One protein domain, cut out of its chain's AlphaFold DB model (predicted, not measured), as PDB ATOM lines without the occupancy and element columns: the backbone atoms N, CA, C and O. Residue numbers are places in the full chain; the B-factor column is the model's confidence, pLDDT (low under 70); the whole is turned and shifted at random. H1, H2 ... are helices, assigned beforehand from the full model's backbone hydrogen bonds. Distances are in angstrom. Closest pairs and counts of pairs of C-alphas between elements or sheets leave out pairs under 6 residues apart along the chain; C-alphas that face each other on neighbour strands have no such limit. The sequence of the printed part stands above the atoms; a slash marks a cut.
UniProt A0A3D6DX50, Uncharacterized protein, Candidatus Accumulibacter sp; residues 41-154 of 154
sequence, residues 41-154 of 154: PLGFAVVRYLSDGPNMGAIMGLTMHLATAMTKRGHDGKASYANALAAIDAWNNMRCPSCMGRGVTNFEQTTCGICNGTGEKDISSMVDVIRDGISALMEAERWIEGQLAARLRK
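This is residues 41 to 154 of the 154 residues of an uncharacterized protein of Candidatus Accumulibacter sp (UniProt A0A3D6DX50). What appears first? Four crossed helices pack together, the hairpin H1-H2 with H3 and long H4, while a loop, residues 93 to 127, reaches away and folds back. Residues 145 to 154 stick out. What is printed? The printed part has 114 residues with four named helices, H1 to H4, all helix; it is only just compact, close to loose, with radius of gyration 16.0 A and spans 45 by 44 by 25 A.

How does H1, residues 41 to 51, meet H2, residues 56 to 72? They form a hairpin at a shallow tilt of 30 degrees, the closest C-alphas, of Ala 45 and Leu 62, 5.0 A apart. And H3, residues 80 to 92, and H4, residues 128 to 152? H3 touches H2, closest C-alphas Ala 67 and Ser 80, 4.9 A. H4 touches H1 with residues 137 to 144 alone, closest C-alphas Gly 43 and Ala 140, 4.5 A, about perpendicular at 76 degrees. H4 touches H3 with residues 129 to 134 alone, closest C-alphas Ala 87 and Ile 130, 4.9 A. Are the backbones helical? Each O i to N i+4 pair is within hydrogen-bond range in H1, H2 and H3, and 20 of 21 are in H4.

Where do the helices begin and end? C-alpha 41 opens H1 at (8.069, 53.946, -40.358) and C-alpha 152 ends H4 at (12.006, 56.776, -18.287). How long are they? H1 to H4 measure 15.5 A, 24.2 A, 18.0 A and 35.9 A.

Is it continuous? The printed part has no cut; the link H3 to H4 is long. Where is confidence low? Residues 52 to 54, 123 to 125 and 144 to 154 are under 70.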
ATOM      1  N   PRO A  41       9.180  54.807 -39.953       82.88
ATOM      2  CA  PRO A  41       8.069  53.946 -40.358       82.88
ATOM      3  C   PRO A  41       8.269  52.474 -39.973       82.88
ATOM      4  O   PRO A  41       7.322  51.811 -39.558       82.88
ATOM      5  N   LEU A  42       9.507  51.969 -40.075       86.56
ATOM      6  CA  LEU A  42       9.831  50.587 -39.716       86.56
ATOM      7  C   LEU A  42       9.738  50.374 -38.201       86.56
ATOM      8  O   LEU A  42       9.077  49.439 -37.766       86.56
ATOM      9  N   GLY A  43      10.321  51.272 -37.401       81.56
ATOM     10  CA  GLY A  43      10.201  51.237 -35.940       81.56
ATOM     11  C   GLY A  43       8.748  51.298 -35.478       81.56
ATOM     12  O   GLY A  43       8.321  50.492 -34.659       81.56
ATOM     13  N   PHE A  44       7.944  52.186 -36.061       80.75
ATOM     14  CA  PHE A  44       6.516  52.241 -35.758       80.75
ATOM     15  C   PHE A  44       5.805  50.912 -36.057       80.75
ATOM     16  O   PHE A  44       5.048  50.414 -35.222       80.75
ATOM     17  N   ALA A  45       6.074  50.304 -37.215       84.19
ATOM     18  CA  ALA A  45       5.486  49.021 -37.585       84.19
ATOM     19  C   ALA A  45       5.916  47.877 -36.648       84.19
ATOM     20  O   ALA A  45       5.080  47.049 -36.289       84.19
ATOM     21  N   VAL A  46       7.178  47.867 -36.198       83.50
ATOM     22  CA  VAL A  46       7.692  46.908 -35.203       83.50
ATOM     23  C   VAL A  46       6.937  47.039 -33.878       83.50
ATOM     24  O   VAL A  46       6.457  46.035 -33.362       83.50
ATOM     25  N   VAL A  47       6.733  48.260 -33.361       76.62
ATOM     26  CA  VAL A  47       5.951  48.470 -32.123       76.62
ATOM     27  C   VAL A  47       4.542  47.904 -32.265       76.62
ATOM     28  O   VAL A  47       4.072  47.199 -31.374       76.62
ATOM     29  N   ARG A  48       3.862  48.200 -33.379       76.94
ATOM     30  CA  ARG A  48       2.495  47.717 -33.631       76.94
ATOM     31  C   ARG A  48       2.451  46.191 -33.695       76.94
ATOM     32  O   ARG A  48       1.557  45.597 -33.104       76.94
ATOM     33  N   TYR A  49       3.429  45.573 -34.355       82.75
ATOM     34  CA  TYR A  49       3.563  44.121 -34.444       82.75
ATOM     35  C   TYR A  49       3.794  43.456 -33.078       82.75
ATOM     36  O   TYR A  49       3.141  42.463 -32.768       82.75
ATOM     37  N   LEU A  50       4.663  44.029 -32.239       77.94
ATOM     38  CA  LEU A  50       4.954  43.506 -30.901       77.94
ATOM     39  C   LEU A  50       3.813  43.748 -29.894       77.94
ATOM     40  O   LEU A  50       3.611  42.931 -29.000       77.94
ATOM     41  N   SER A  51       3.069  44.853 -30.027       70.06
ATOM     42  CA  SER A  51       2.061  45.279 -29.038       70.06
ATOM     43  C   SER A  51       0.680  44.654 -29.253       70.06
ATOM     44  O   SER A  51       0.005  44.325 -28.282       70.06
ATOM     45  N   ASP A  52       0.246  44.492 -30.505       66.00
ATOM     46  CA  ASP A  52      -1.119  44.035 -30.818       66.00
ATOM     47  C   ASP A  52      -1.258  42.506 -30.887       66.00
ATOM     48  O   ASP A  52      -2.358  41.990 -31.101       66.00
ATOM     49  N   GLY A  53      -0.148  41.771 -30.766       58.19
ATOM     50  CA  GLY A  53      -0.083  40.364 -31.152       58.19
ATOM     51  C   GLY A  53      -0.194  40.167 -32.676       58.19
ATOM     52  O   GLY A  53      -0.514  41.101 -33.421       58.19
ATOM     53  N   PRO A  54       0.088  38.952 -33.182       63.91
ATOM     54  CA  PRO A  54       0.128  38.693 -34.616       63.91
ATOM     55  C   PRO A  54      -1.276  38.791 -35.228       63.91
ATOM     56  O   PRO A  54      -2.051  37.838 -35.224       63.91
ATOM     57  N   ASN A  55      -1.597  39.957 -35.789       79.69
ATOM     58  CA  ASN A  55      -2.739  40.160 -36.672       79.69
ATOM     59  C   ASN A  55      -2.257  40.461 -38.096       79.69
ATOM     60  O   ASN A  55      -1.168  41.001 -38.305       79.69
ATOM     61  N   MET A  56      -3.080  40.112 -39.088       79.62
ATOM     62  CA  MET A  56      -2.684  40.212 -40.495       79.62
ATOM     63  C   MET A  56      -2.311  41.647 -40.899       79.62
ATOM     64  O   MET A  56      -1.378  41.840 -41.673       79.62
ATOM     65  N   GLY A  57      -2.980  42.657 -40.335       80.69
ATOM     66  CA  GLY A  57      -2.675  44.063 -40.602       80.69
ATOM     67  C   GLY A  57      -1.286  44.474 -40.110       80.69
ATOM     68  O   GLY A  57      -0.536  45.111 -40.849       80.69
ATOM     69  N   ALA A  58      -0.911  44.064 -38.898       80.00
ATOM     70  CA  ALA A  58       0.405  44.333 -38.330       80.00
ATOM     71  C   ALA A  58       1.520  43.591 -39.085       80.00
ATOM     72  O   ALA A  58       2.554  44.188 -39.381       80.00
ATOM     73  N   ILE A  59       1.286  42.329 -39.474       86.38
ATOM     74  CA  ILE A  59       2.225  41.543 -40.291       86.38
ATOM     75  C   ILE A  59       2.437  42.205 -41.657       86.38
ATOM     76  O   ILE A  59       3.579  42.405 -42.074       86.38
ATOM     77  N   MET A  60       1.358  42.582 -42.350       87.12
ATOM     78  CA  MET A  60       1.449  43.257 -43.650       87.12
ATOM     79  C   MET A  60       2.152  44.609 -43.536       87.12
ATOM     80  O   MET A  60       3.034  44.903 -44.343       87.12
ATOM     81  N   GLY A  61       1.802  45.413 -42.529       86.88
ATOM     82  CA  GLY A  61       2.435  46.706 -42.280       86.88
ATOM     83  C   GLY A  61       3.939  46.568 -42.055       86.88
ATOM     84  O   GLY A  61       4.727  47.228 -42.736       86.88
ATOM     85  N   LEU A  62       4.347  45.654 -41.171       89.94
ATOM     86  CA  LEU A  62       5.757  45.367 -40.914       89.94
ATOM     87  C   LEU A  62       6.477  44.891 -42.180       89.94
ATOM     88  O   LEU A  62       7.533  45.422 -42.518       89.94
ATOM     89  N   THR A  63       5.878  43.958 -42.921       93.50
ATOM     90  CA  THR A  63       6.455  43.405 -44.155       93.50
ATOM     91  C   THR A  63       6.680  44.487 -45.207       93.50
ATOM     92  O   THR A  63       7.755  44.559 -45.797       93.50
ATOM     93  N   MET A  64       5.703  45.370 -45.429       92.19
ATOM     94  CA  MET A  64       5.807  46.444 -46.422       92.19
ATOM     95  C   MET A  64       6.889  47.466 -46.058       92.19
ATOM     96  O   MET A  64       7.678  47.882 -46.916       92.19
ATOM     97  N   HIS A  65       6.964  47.860 -44.785       92.69
ATOM     98  CA  HIS A  65       7.993  48.788 -44.318       92.69
ATOM     99  C   HIS A  65       9.386  48.157 -44.330       92.69
ATOM    100  O   HIS A  65      10.347  48.826 -44.723       92.69
ATOM    101  N   LEU A  66       9.499  46.872 -43.989       94.38
ATOM    102  CA  LEU A  66      10.754  46.134 -44.060       94.38
ATOM    103  C   LEU A  66      11.217  45.956 -45.510       94.38
ATOM    104  O   LEU A  66      12.353  46.293 -45.823       94.38
ATOM    105  N   ALA A  67      10.335  45.544 -46.422       93.31
ATOM    106  CA  ALA A  67      10.644  45.429 -47.848       93.31
ATOM    107  C   ALA A  67      11.115  46.768 -48.445       93.31
ATOM    108  O   ALA A  67      12.069  46.811 -49.223       93.31
ATOM    109  N   THR A  68      10.500  47.880 -48.028       92.19
ATOM    110  CA  THR A  68      10.936  49.230 -48.413       92.19
ATOM    111  C   THR A  68      12.336  49.542 -47.877       92.19
ATOM    112  O   THR A  68      13.169  50.080 -48.608       92.19
ATOM    113  N   ALA A  69      12.619  49.210 -46.614       91.75
ATOM    114  CA  ALA A  69      13.942  49.395 -46.018       91.75
ATOM    115  C   ALA A  69      15.010  48.543 -46.726       91.75
ATOM    116  O   ALA A  69      16.091  49.044 -47.027       91.75
ATOM    117  N   MET A  70      14.682  47.299 -47.074       91.88
ATOM    118  CA  MET A  70      15.551  46.389 -47.823       91.88
ATOM    119  C   MET A  70      15.815  46.889 -49.251       91.88
ATOM    120  O   MET A  70      16.956  46.884 -49.706       91.88
ATOM    121  N   THR A  71      14.798  47.419 -49.935       92.12
ATOM    122  CA  THR A  71      14.974  48.030 -51.265       92.12
ATOM    123  C   THR A  71      15.904  49.248 -51.193       92.12
ATOM    124  O   THR A  71      16.787  49.408 -52.030       92.12
ATOM    125  N   LYS A  72      15.776  50.086 -50.151       90.19
ATOM    126  CA  LYS A  72      16.690  51.221 -49.911       90.19
ATOM    127  C   LYS A  72      18.132  50.787 -49.630       90.19
ATOM    128  O   LYS A  72      19.046  51.557 -49.902       90.19
ATOM    129  N   ARG A  73      18.331  49.575 -49.105       88.75
ATOM    130  CA  ARG A  73      19.648  48.949 -48.895       88.75
ATOM    131  C   ARG A  73      20.222  48.298 -50.165       88.75
ATOM    132  O   ARG A  73      21.339  47.803 -50.126       88.75
ATOM    133  N   GLY A  74      19.506  48.344 -51.293       89.38
ATOM    134  CA  GLY A  74      19.988  47.873 -52.596       89.38
ATOM    135  C   GLY A  74      19.540  46.462 -52.986       89.38
ATOM    136  O   GLY A  74      20.026  45.933 -53.984       89.38
ATOM    137  N   HIS A  75      18.622  45.842 -52.240       88.75
ATOM    138  CA  HIS A  75      18.060  44.541 -52.615       88.75
ATOM    139  C   HIS A  75      16.998  44.663 -53.722       88.75
ATOM    140  O   HIS A  75      16.364  45.707 -53.885       88.75
ATOM    141  N   ASP A  76      16.777  43.579 -54.475       86.38
ATOM    142  CA  ASP A  76      15.779  43.541 -55.551       86.38
ATOM    143  C   ASP A  76      14.366  43.824 -55.017       86.38
ATOM    144  O   ASP A  76      13.821  43.069 -54.205       86.38
ATOM    145  N   GLY A  77      13.747  44.899 -55.507       79.94
ATOM    146  CA  GLY A  77      12.399  45.313 -55.121       79.94
ATOM    147  C   GLY A  77      11.320  44.272 -55.438       79.94
ATOM    148  O   GLY A  77      10.329  44.197 -54.714       79.94
ATOM    149  N   LYS A  78      11.508  43.420 -56.460       82.19
ATOM    150  CA  LYS A  78      10.531  42.368 -56.809       82.19
ATOM    151  C   LYS A  78      10.523  41.227 -55.793       82.19
ATOM    152  O   LYS A  78       9.457  40.727 -55.444       82.19
ATOM    153  N   ALA A  79      11.699  40.842 -55.299       87.00
ATOM    154  CA  ALA A  79      11.853  39.795 -54.289       87.00
ATOM    155  C   ALA A  79      11.755  40.320 -52.842       87.00
ATOM    156  O   ALA A  79      11.593  39.532 -51.909       87.00
ATOM    157  N   SER A  80      11.824  41.640 -52.635       85.38
ATOM    158  CA  SER A  80      11.908  42.259 -51.303       85.38
ATOM    159  C   SER A  80      10.741  41.914 -50.379       85.38
ATOM    160  O   SER A  80      10.957  41.767 -49.183       85.38
ATOM    161  N   TYR A  81       9.526  41.723 -50.902       89.88
ATOM    162  CA  TYR A  81       8.385  41.313 -50.074       89.88
ATOM    163  C   TYR A  81       8.552  39.890 -49.515       89.88
ATOM    164  O   TYR A  81       8.382  39.666 -48.318       89.88
ATOM    165  N   ALA A  82       8.933  38.933 -50.366       90.19
ATOM    166  CA  ALA A  82       9.161  37.549 -49.950       90.19
ATOM    167  C   ALA A  82      10.350  37.442 -48.981       90.19
ATOM    168  O   ALA A  82      10.269  36.750 -47.969       90.19
ATOM    169  N   ASN A  83      11.421  38.191 -49.251       91.56
ATOM    170  CA  ASN A  83      12.588  38.248 -48.377       91.56
ATOM    171  C   ASN A  83      12.272  38.903 -47.024       91.56
ATOM    172  O   ASN A  83      12.754  38.431 -45.999       91.56
ATOM    173  N   ALA A  84      11.434  39.945 -47.001       92.75
ATOM    174  CA  ALA A  84      10.978  40.573 -45.764       92.75
ATOM    175  C   ALA A  84      10.155  39.602 -44.904       92.75
ATOM    176  O   ALA A  84      10.388  39.516 -43.701       92.75
ATOM    177  N   LEU A  85       9.252  38.819 -45.508       91.56
ATOM    178  CA  LEU A  85       8.524  37.766 -44.790       91.56
ATOM    179  C   LEU A  85       9.468  36.713 -44.203       91.56
ATOM    180  O   LEU A  85       9.330  36.360 -43.034       91.56
ATOM    181  N   ALA A  86      10.445  36.247 -44.985       90.62
ATOM    182  CA  ALA A  86      11.438  35.286 -44.512       90.62
ATOM    183  C   ALA A  86      12.294  35.854 -43.365       90.62
ATOM    184  O   ALA A  86      12.587  35.143 -42.406       90.62
ATOM    185  N   ALA A  87      12.656  37.138 -43.425       91.81
ATOM    186  CA  ALA A  87      13.377  37.821 -42.353       91.81
ATOM    187  C   ALA A  87      12.536  37.963 -41.077       91.81
ATOM    188  O   ALA A  87      13.056  37.724 -39.990       91.81
ATOM    189  N   ILE A  88      11.245  38.294 -41.191       90.69
ATOM    190  CA  ILE A  88      10.330  38.368 -40.042       90.69
ATOM    191  C   ILE A  88      10.162  36.988 -39.402       90.69
ATOM    192  O   ILE A  88      10.240  36.871 -38.181       90.69
ATOM    193  N   ASP A  89       9.968  35.937 -40.201       88.31
ATOM    194  CA  ASP A  89       9.869  34.568 -39.690       88.31
ATOM    195  C   ASP A  89      11.161  34.126 -38.987       88.31
ATOM    196  O   ASP A  89      11.124  33.591 -37.876       88.31
ATOM    197  N   ALA A  90      12.316  34.418 -39.589       88.12
ATOM    198  CA  ALA A  90      13.612  34.129 -38.992       88.12
ATOM    199  C   ALA A  90      13.835  34.900 -37.680       88.12
ATOM    200  O   ALA A  90      14.318  34.310 -36.714       88.12
ATOM    201  N   TRP A  91      13.436  36.174 -37.623       87.75
ATOM    202  CA  TRP A  91      13.514  37.021 -36.428       87.75
ATOM    203  C   TRP A  91      12.582  36.532 -35.307       87.75
ATOM    204  O   TRP A  91      13.027  36.347 -34.177       87.75
ATOM    205  N   ASN A  92      11.326  36.189 -35.615       83.50
ATOM    206  CA  ASN A  92      10.402  35.582 -34.645       83.50
ATOM    207  C   ASN A  92      10.940  34.257 -34.083       83.50
ATOM    208  O   ASN A  92      10.738  33.925 -32.915       83.50
ATOM    209  N   ASN A  93      11.639  33.495 -34.926       81.12
ATOM    210  CA  ASN A  93      12.194  32.191 -34.598       81.12
ATOM    211  C   ASN A  93      13.708  32.245 -34.337       81.12
ATOM    212  O   ASN A  93      14.414  31.281 -34.646       81.12
ATOM    213  N   MET A  94      14.209  33.337 -33.748       81.25
ATOM    214  CA  MET A  94      15.627  33.508 -33.388       81.25
ATOM    215  C   MET A  94      16.128  32.489 -32.359       81.25
ATOM    216  O   MET A  94      17.330  32.268 -32.243       81.25
ATOM    217  N   ARG A  95      15.227  31.819 -31.631       81.00
ATOM    218  CA  ARG A  95      15.601  30.777 -30.667       81.00
ATOM    219  C   ARG A  95      16.329  29.631 -31.367       81.00
ATOM    220  O   ARG A  95      15.857  29.087 -32.367       81.00
ATOM    221  N   CYS A  96      17.454  29.217 -30.792       81.06
ATOM    222  CA  CYS A  96      18.178  28.041 -31.245       81.06
ATOM    223  C   CYS A  96      17.254  26.808 -31.175       81.06
ATOM    224  O   CYS A  96      16.717  26.519 -30.102       81.06
ATOM    225  N   PRO A  97      17.078  26.054 -32.278       78.38
ATOM    226  CA  PRO A  97      16.139  24.930 -32.329       78.38
ATOM    227  C   PRO A  97      16.569  23.754 -31.442       78.38
ATOM    228  O   PRO A  97      15.744  22.934 -31.062       78.38
ATOM    229  N   SER A  98      17.856  23.674 -31.087       82.44
ATOM    230  CA  SER A  98      18.394  22.597 -30.253       82.44
ATOM    231  C   SER A  98      18.132  22.813 -28.764       82.44
ATOM    232  O   SER A  98      17.684  21.900 -28.075       82.44
ATOM    233  N   CYS A  99      18.377  24.022 -28.251       86.00
ATOM    234  CA  CYS A  99      18.166  24.335 -26.835       86.00
ATOM    235  C   CYS A  99      16.843  25.066 -26.563       86.00
ATOM    236  O   CYS A  99      16.522  25.322 -25.402       86.00
ATOM    237  N   MET A 100      16.069  25.383 -27.605       80.38
ATOM    238  CA  MET A 100      14.813  26.139 -27.542       80.38
ATOM    239  C   MET A 100      14.963  27.518 -26.882       80.38
ATOM    240  O   MET A 100      14.074  27.968 -26.163       80.38
ATOM    241  N   GLY A 101      16.097  28.192 -27.099       82.44
ATOM    242  CA  GLY A 101      16.372  29.498 -26.486       82.44
ATOM    243  C   GLY A 101      17.106  29.446 -25.147       82.44
ATOM    244  O   GLY A 101      17.456  30.487 -24.612       82.44
ATOM    245  N   ARG A 102      17.352  28.257 -24.583       84.94
ATOM    246  CA  ARG A 102      17.905  28.125 -23.222       84.94
ATOM    247  C   ARG A 102      19.419  28.308 -23.124       84.94
ATOM    248  O   ARG A 102      19.933  28.409 -22.020       84.94
ATOM    249  N   GLY A 103      20.149  28.221 -24.234       87.38
ATOM    250  CA  GLY A 103      21.619  28.186 -24.239       87.38
ATOM    251  C   GLY A 103      22.229  26.875 -23.714       87.38
ATOM    252  O   GLY A 103      23.363  26.552 -24.050       87.38
ATOM    253  N   VAL A 104      21.464  26.055 -22.992       91.06
ATOM    254  CA  VAL A 104      21.891  24.766 -22.421       91.06
ATOM    255  C   VAL A 104      20.975  23.618 -22.848       91.06
ATOM    256  O   VAL A 104      19.820  23.841 -23.222       91.06
ATOM    257  N   THR A 105      21.483  22.385 -22.819       88.75
ATOM    258  CA  THR A 105      20.753  21.193 -23.301       88.75
ATOM    259  C   THR A 105      20.240  20.268 -22.196       88.75
ATOM    260  O   THR A 105      19.339  19.475 -22.459       88.75
ATOM    261  N   ASN A 106      20.757  20.365 -20.968       86.31
ATOM    262  CA  ASN A 106      20.390  19.489 -19.851       86.31
ATOM    263  C   ASN A 106      20.357  20.235 -18.501       86.31
ATOM    264  O   ASN A 106      20.670  21.424 -18.417       86.31
ATOM    265  N   PHE A 107      19.951  19.526 -17.442       85.31
ATOM    266  CA  PHE A 107      19.882  20.061 -16.076       85.31
ATOM    267  C   PHE A 107      21.261  20.433 -15.510       85.31
ATOM    268  O   PHE A 107      21.382  21.397 -14.764       85.31
ATOM    269  N   GLU A 108      22.308  19.723 -15.929       91.50
ATOM    270  CA  GLU A 108      23.710  19.987 -15.573       91.50
ATOM    271  C   GLU A 108      24.274  21.247 -16.259       91.50
ATOM    272  O   GLU A 108      25.468  21.518 -16.173       91.50
ATOM    273  N   GLN A 109      23.424  22.017 -16.951       88.50
ATOM    274  CA  GLN A 109      23.770  23.248 -17.662       88.50
ATOM    275  C   GLN A 109      24.880  23.065 -18.704       88.50
ATOM    276  O   GLN A 109      25.664  23.973 -18.968       88.50
ATOM    277  N   THR A 110      24.928  21.899 -19.349       92.06
ATOM    278  CA  THR A 110      25.841  21.674 -20.469       92.06
ATOM    279  C   THR A 110      25.528  22.653 -21.595       92.06
ATOM    280  O   THR A 110      24.400  22.710 -22.102       92.06
ATOM    281  N   THR A 111      26.544  23.425 -21.984       92.44
ATOM    282  CA  THR A 111      26.470  24.423 -23.050       92.44
ATOM    283  C   THR A 111      25.990  23.785 -24.349       92.44
ATOM    284  O   THR A 111      26.519  22.771 -24.804       92.44
ATOM    285  N   CYS A 112      24.984  24.387 -24.979       89.12
ATOM    286  CA  CYS A 112      24.483  23.917 -26.262       89.12
ATOM    287  C   CYS A 112      25.544  24.125 -27.348       89.12
ATOM    288  O   CYS A 112      25.835  25.263 -27.702       89.12
ATOM    289  N   GLY A 113      26.065  23.037 -27.922       84.44
ATOM    290  CA  GLY A 113      27.110  23.088 -28.956       84.44
ATOM    291  C   GLY A 113      26.678  23.686 -30.302       84.44
ATOM    292  O   GLY A 113      27.531  24.005 -31.116       84.44
ATOM    293  N   ILE A 114      25.373  23.862 -30.546       82.69
ATOM    294  CA  ILE A 114      24.868  24.496 -31.779       82.69
ATOM    295  C   ILE A 114      24.890  26.022 -31.672       82.69
ATOM    296  O   ILE A 114      25.253  26.699 -32.624       82.69
ATOM    297  N   CYS A 115      24.503  26.570 -30.517       84.62
ATOM    298  CA  CYS A 115      24.477  28.022 -30.295       84.62
ATOM    299  C   CYS A 115      25.623  28.514 -29.401       84.62
ATOM    300  O   CYS A 115      25.644  29.681 -29.021       84.62
ATOM    301  N   ASN A 116      26.543  27.627 -29.015       87.31
ATOM    302  CA  ASN A 116      27.645  27.887 -28.086       87.31
ATOM    303  C   ASN A 116      27.214  28.615 -26.802       87.31
ATOM    304  O   ASN A 116      27.916  29.489 -26.306       87.31
ATOM    305  N   GLY A 117      26.039  28.273 -26.269       84.56
ATOM    306  CA  GLY A 117      25.530  28.876 -25.033       84.56
ATOM    307  C   GLY A 117      24.676  30.127 -25.207       84.56
ATOM    308  O   GLY A 117      24.014  30.522 -24.256       84.56
ATOM    309  N   THR A 118      24.626  30.725 -26.400       85.31
ATOM    310  CA  THR A 118      23.893  31.987 -26.626       85.31
ATOM    311  C   THR A 118      22.375  31.825 -26.547       85.31
ATOM    312  O   THR A 118      21.668  32.763 -26.209       85.31
ATOM    313  N   GLY A 119      21.859  30.631 -26.858       82.19
ATOM    314  CA  GLY A 119      20.419  30.388 -26.965       82.19
ATOM    315  C   GLY A 119      19.812  30.849 -28.290       82.19
ATOM    316  O   GLY A 119      18.670  30.500 -28.582       82.19
ATOM    317  N   GLU A 120      20.572  31.537 -29.137       83.88
ATOM    318  CA  GLU A 120      20.099  32.119 -30.391       83.88
ATOM    319  C   GLU A 120      20.663  31.371 -31.607       83.88
ATOM    320  O   GLU A 120      21.655  30.642 -31.522       83.88
ATOM    321  N   LYS A 121      19.983  31.484 -32.750       78.88
ATOM    322  CA  LYS A 121      20.502  31.013 -34.037       78.88
ATOM    323  C   LYS A 121      21.640  31.923 -34.482       78.88
ATOM    324  O   LYS A 121      21.565  33.137 -34.325       78.88
ATOM    325  N   ASP A 122      22.656  31.343 -35.109       72.75
ATOM    326  CA  ASP A 122      23.720  32.130 -35.722       72.75
ATOM    327  C   ASP A 122      23.198  32.853 -36.973       72.75
ATOM    328  O   ASP A 122      23.039  32.262 -38.044       72.75
ATOM    329  N   ILE A 123      22.932  34.149 -36.825       69.94
ATOM    330  CA  ILE A 123      22.453  35.036 -37.890       69.94
ATOM    331  C   ILE A 123      23.489  35.141 -39.026       69.94
ATOM    332  O   ILE A 123      23.121  35.371 -40.179       69.94
ATOM    333  N   SER A 124      24.783  34.935 -38.743       68.44
ATOM    334  CA  SER A 124      25.840  35.020 -39.760       68.44
ATOM    335  C   SER A 124      25.777  33.884 -40.785       68.44
ATOM    336  O   SER A 124      26.180  34.075 -41.930       68.44
ATOM    337  N   SER A 125      25.183  32.748 -40.404       69.81
ATOM    338  CA  SER A 125      24.951  31.593 -41.281       69.81
ATOM    339  C   SER A 125      23.751  31.754 -42.229       69.81
ATOM    340  O   SER A 125      23.526  30.904 -43.092       69.81
ATOM    341  N   MET A 126      22.964  32.826 -42.079       78.50
ATOM    342  CA  MET A 126      21.781  33.084 -42.902       78.50
ATOM    343  C   MET A 126      22.144  33.727 -44.246       78.50
ATOM    344  O   MET A 126      23.166  34.398 -44.383       78.50
ATOM    345  N   VAL A 127      21.259  33.562 -45.236       84.81
ATOM    346  CA  VAL A 127      21.362  34.242 -46.539       84.81
ATOM    347  C   VAL A 127      21.467  35.753 -46.316       84.81
ATOM    348  O   VAL A 127      20.654  36.314 -45.581       84.81
ATOM    349  N   ASP A 128      22.424  36.409 -46.981       87.62
ATOM    350  CA  ASP A 128      22.773  37.821 -46.753       87.62
ATOM    351  C   ASP A 128      21.552  38.751 -46.735       87.62
ATOM    352  O   ASP A 128      21.397  39.563 -45.830       87.62
ATOM    353  N   VAL A 129      20.623  38.565 -47.675       88.62
ATOM    354  CA  VAL A 129      19.402  39.381 -47.776       88.62
ATOM    355  C   VAL A 129      18.486  39.217 -46.556       88.62
ATOM    356  O   VAL A 129      17.880  40.182 -46.093       88.62
ATOM    357  N   ILE A 130      18.380  38.004 -46.009       89.62
ATOM    358  CA  ILE A 130      17.579  37.728 -44.807       89.62
ATOM    359  C   ILE A 130      18.274  38.333 -43.585       89.62
ATOM    360  O   ILE A 130      17.621  38.991 -42.775       89.62
ATOM    361  N   ARG A 131      19.600  38.181 -43.484       88.81
ATOM    362  CA  ARG A 131      20.413  38.798 -42.428       88.81
ATOM    363  C   ARG A 131      20.276  40.321 -42.422       88.81
ATOM    364  O   ARG A 131      20.116  40.910 -41.353       88.81
ATOM    365  N   ASP A 132      20.300  40.958 -43.587       90.88
ATOM    366  CA  ASP A 132      20.144  42.410 -43.702       90.88
ATOM    367  C   ASP A 132      18.733  42.859 -43.295       90.88
ATOM    368  O   ASP A 132      18.576  43.911 -42.671       90.88
ATOM    369  N   GLY A 133      17.713  42.039 -43.578       92.06
ATOM    370  CA  GLY A 133      16.349  42.232 -43.085       92.06
ATOM    371  C   GLY A 133      16.253  42.145 -41.557       92.06
ATOM    372  O   GLY A 133      15.709  43.049 -40.926       92.06
ATOM    373  N   ILE A 134      16.843  41.113 -40.944       91.25
ATOM    374  CA  ILE A 134      16.903  40.974 -39.476       91.25
ATOM    375  C   ILE A 134      17.664  42.148 -38.854       91.25
ATOM    376  O   ILE A 134      17.209  42.734 -37.876       91.25
ATOM    377  N   SER A 135      18.783  42.557 -39.454       90.75
ATOM    378  CA  SER A 135      19.565  43.704 -38.981       90.75
ATOM    379  C   SER A 135      18.732  44.992 -38.989       90.75
ATOM    380  O   SER A 135      18.771  45.755 -38.027       90.75
ATOM    381  N   ALA A 136      17.917  45.214 -40.029       92.31
ATOM    382  CA  ALA A 136      16.997  46.352 -40.087       92.31
ATOM    383  C   ALA A 136      15.927  46.305 -38.981       92.31
ATOM    384  O   ALA A 136      15.592  47.344 -38.412       92.31
ATOM    385  N   LEU A 137      15.406  45.113 -38.664       91.38
ATOM    386  CA  LEU A 137      14.458  44.917 -37.562       91.38
ATOM    387  C   LEU A 137      15.110  45.227 -36.208       91.38
ATOM    388  O   LEU A 137      14.562  46.013 -35.442       91.38
ATOM    389  N   MET A 138      16.316  44.715 -35.951       88.81
ATOM    390  CA  MET A 138      17.051  44.970 -34.704       88.81
ATOM    391  C   MET A 138      17.421  46.450 -34.528       88.81
ATOM    392  O   MET A 138      17.365  46.986 -33.424       88.81
ATOM    393  N   GLU A 139      17.800  47.146 -35.605       88.94
ATOM    394  CA  GLU A 139      18.023  48.598 -35.571       88.94
ATOM    395  C   GLU A 139      16.739  49.358 -35.214       88.94
ATOM    396  O   GLU A 139      16.775  50.318 -34.438       88.94
ATOM    397  N   ALA A 140      15.603  48.919 -35.758       85.38
ATOM    398  CA  ALA A 140      14.301  49.497 -35.462       85.38
ATOM    399  C   ALA A 140      13.895  49.263 -33.994       85.38
ATOM    400  O   ALA A 140      13.451  50.211 -33.345       85.38
ATOM    401  N   GLU A 141      14.122  48.062 -33.451       81.62
ATOM    402  CA  GLU A 141      13.942  47.741 -32.025       81.62
ATOM    403  C   GLU A 141      14.806  48.624 -31.121       81.62
ATOM    404  O   GLU A 141      14.285  49.321 -30.251       81.62
ATOM    405  N   ARG A 142      16.117  48.679 -31.375       79.81
ATOM    406  CA  ARG A 142      17.057  49.488 -30.580       79.81
ATOM    407  C   ARG A 142      16.708  50.968 -30.594       79.81
ATOM    408  O   ARG A 142      16.878  51.663 -29.591       79.81
ATOM    409  N   TRP A 143      16.219  51.473 -31.725       78.62
ATOM    410  CA  TRP A 143      15.730  52.842 -31.799       78.62
ATOM    411  C   TRP A 143      14.554  53.055 -30.837       78.62
ATOM    412  O   TRP A 143      14.570  54.025 -30.080       78.62
ATOM    413  N   ILE A 144      13.575  52.143 -30.809       69.44
ATOM    414  CA  ILE A 144      12.427  52.203 -29.887       69.44
ATOM    415  C   ILE A 144      12.904  52.163 -28.431       69.44
ATOM    416  O   ILE A 144      12.492  53.004 -27.631       69.44
ATOM    417  N   GLU A 145      13.799  51.236 -28.090       66.38
ATOM    418  CA  GLU A 145      14.359  51.111 -26.741       66.38
ATOM    419  C   GLU A 145      15.068  52.393 -26.297       66.38
ATOM    420  O   GLU A 145      14.832  52.885 -25.194       66.38
ATOM    421  N   GLY A 146      15.874  52.996 -27.177       66.62
ATOM    422  CA  GLY A 146      16.527  54.277 -26.909       66.62
ATOM    423  C   GLY A 146      15.521  55.403 -26.659       66.62
ATOM    424  O   GLY A 146      15.700  56.217 -25.750       66.62
ATOM    425  N   GLN A 147      14.424  55.425 -27.420       66.38
ATOM    426  CA  GLN A 147      13.333  56.379 -27.236       66.38
ATOM    427  C   GLN A 147      12.568  56.158 -25.916       66.38
ATOM    428  O   GLN A 147      12.118  57.129 -25.304       66.38
ATOM    429  N   LEU A 148      12.402  54.915 -25.458       59.78
ATOM    430  CA  LEU A 148      11.776  54.595 -24.170       59.78
ATOM    431  C   LEU A 148      12.696  54.947 -22.995       59.78
ATOM    432  O   LEU A 148      12.276  55.640 -22.069       59.78
ATOM    433  N   ALA A 149      13.966  54.549 -23.062       57.09
ATOM    434  CA  ALA A 149      14.958  54.815 -22.024       57.09
ATOM    435  C   ALA A 149      15.155  56.318 -21.777       57.09
ATOM    436  O   ALA A 149      15.235  56.748 -20.628       57.09
ATOM    437  N   ALA A 150      15.179  57.137 -22.835       59.81
ATOM    438  CA  ALA A 150      15.264  58.592 -22.708       59.81
ATOM    439  C   ALA A 150      14.069  59.204 -21.952       59.81
ATOM    440  O   ALA A 150      14.227  60.224 -21.287       59.81
ATOM    441  N   ARG A 151      12.883  58.586 -22.032       57.22
ATOM    442  CA  ARG A 151      11.658  59.064 -21.368       57.22
ATOM    443  C   ARG A 151      11.517  58.570 -19.929       57.22
ATOM    444  O   ARG A 151      10.945  59.285 -19.116       57.22
ATOM    445  N   LEU A 152      12.040  57.380 -19.626       48.28
ATOM    446  CA  LEU A 152      12.006  56.776 -18.287       48.28
ATOM    447  C   LEU A 152      13.082  57.321 -17.335       48.28
ATOM    448  O   LEU A 152      12.970  57.123 -16.133       48.28
ATOM    449  N   ARG A 153      14.112  58.018 -17.833       52.72
ATOM    450  CA  ARG A 153      15.161  58.671 -17.018       52.72
ATOM    451  C   ARG A 153      14.701  59.967 -16.319       52.72
ATOM    452  O   ARG A 153      15.529  60.840 -16.067       52.72
ATOM    453  N   LYS A 154      13.405  60.109 -16.051       47.28
ATOM    454  CA  LYS A 154      12.839  61.227 -15.288       47.28
ATOM    455  C   LYS A 154      12.754  60.888 -13.810       47.28
ATOM    456  O   LYS A 154      12.330  59.755 -13.507       47.28
TER     457      LYS A 154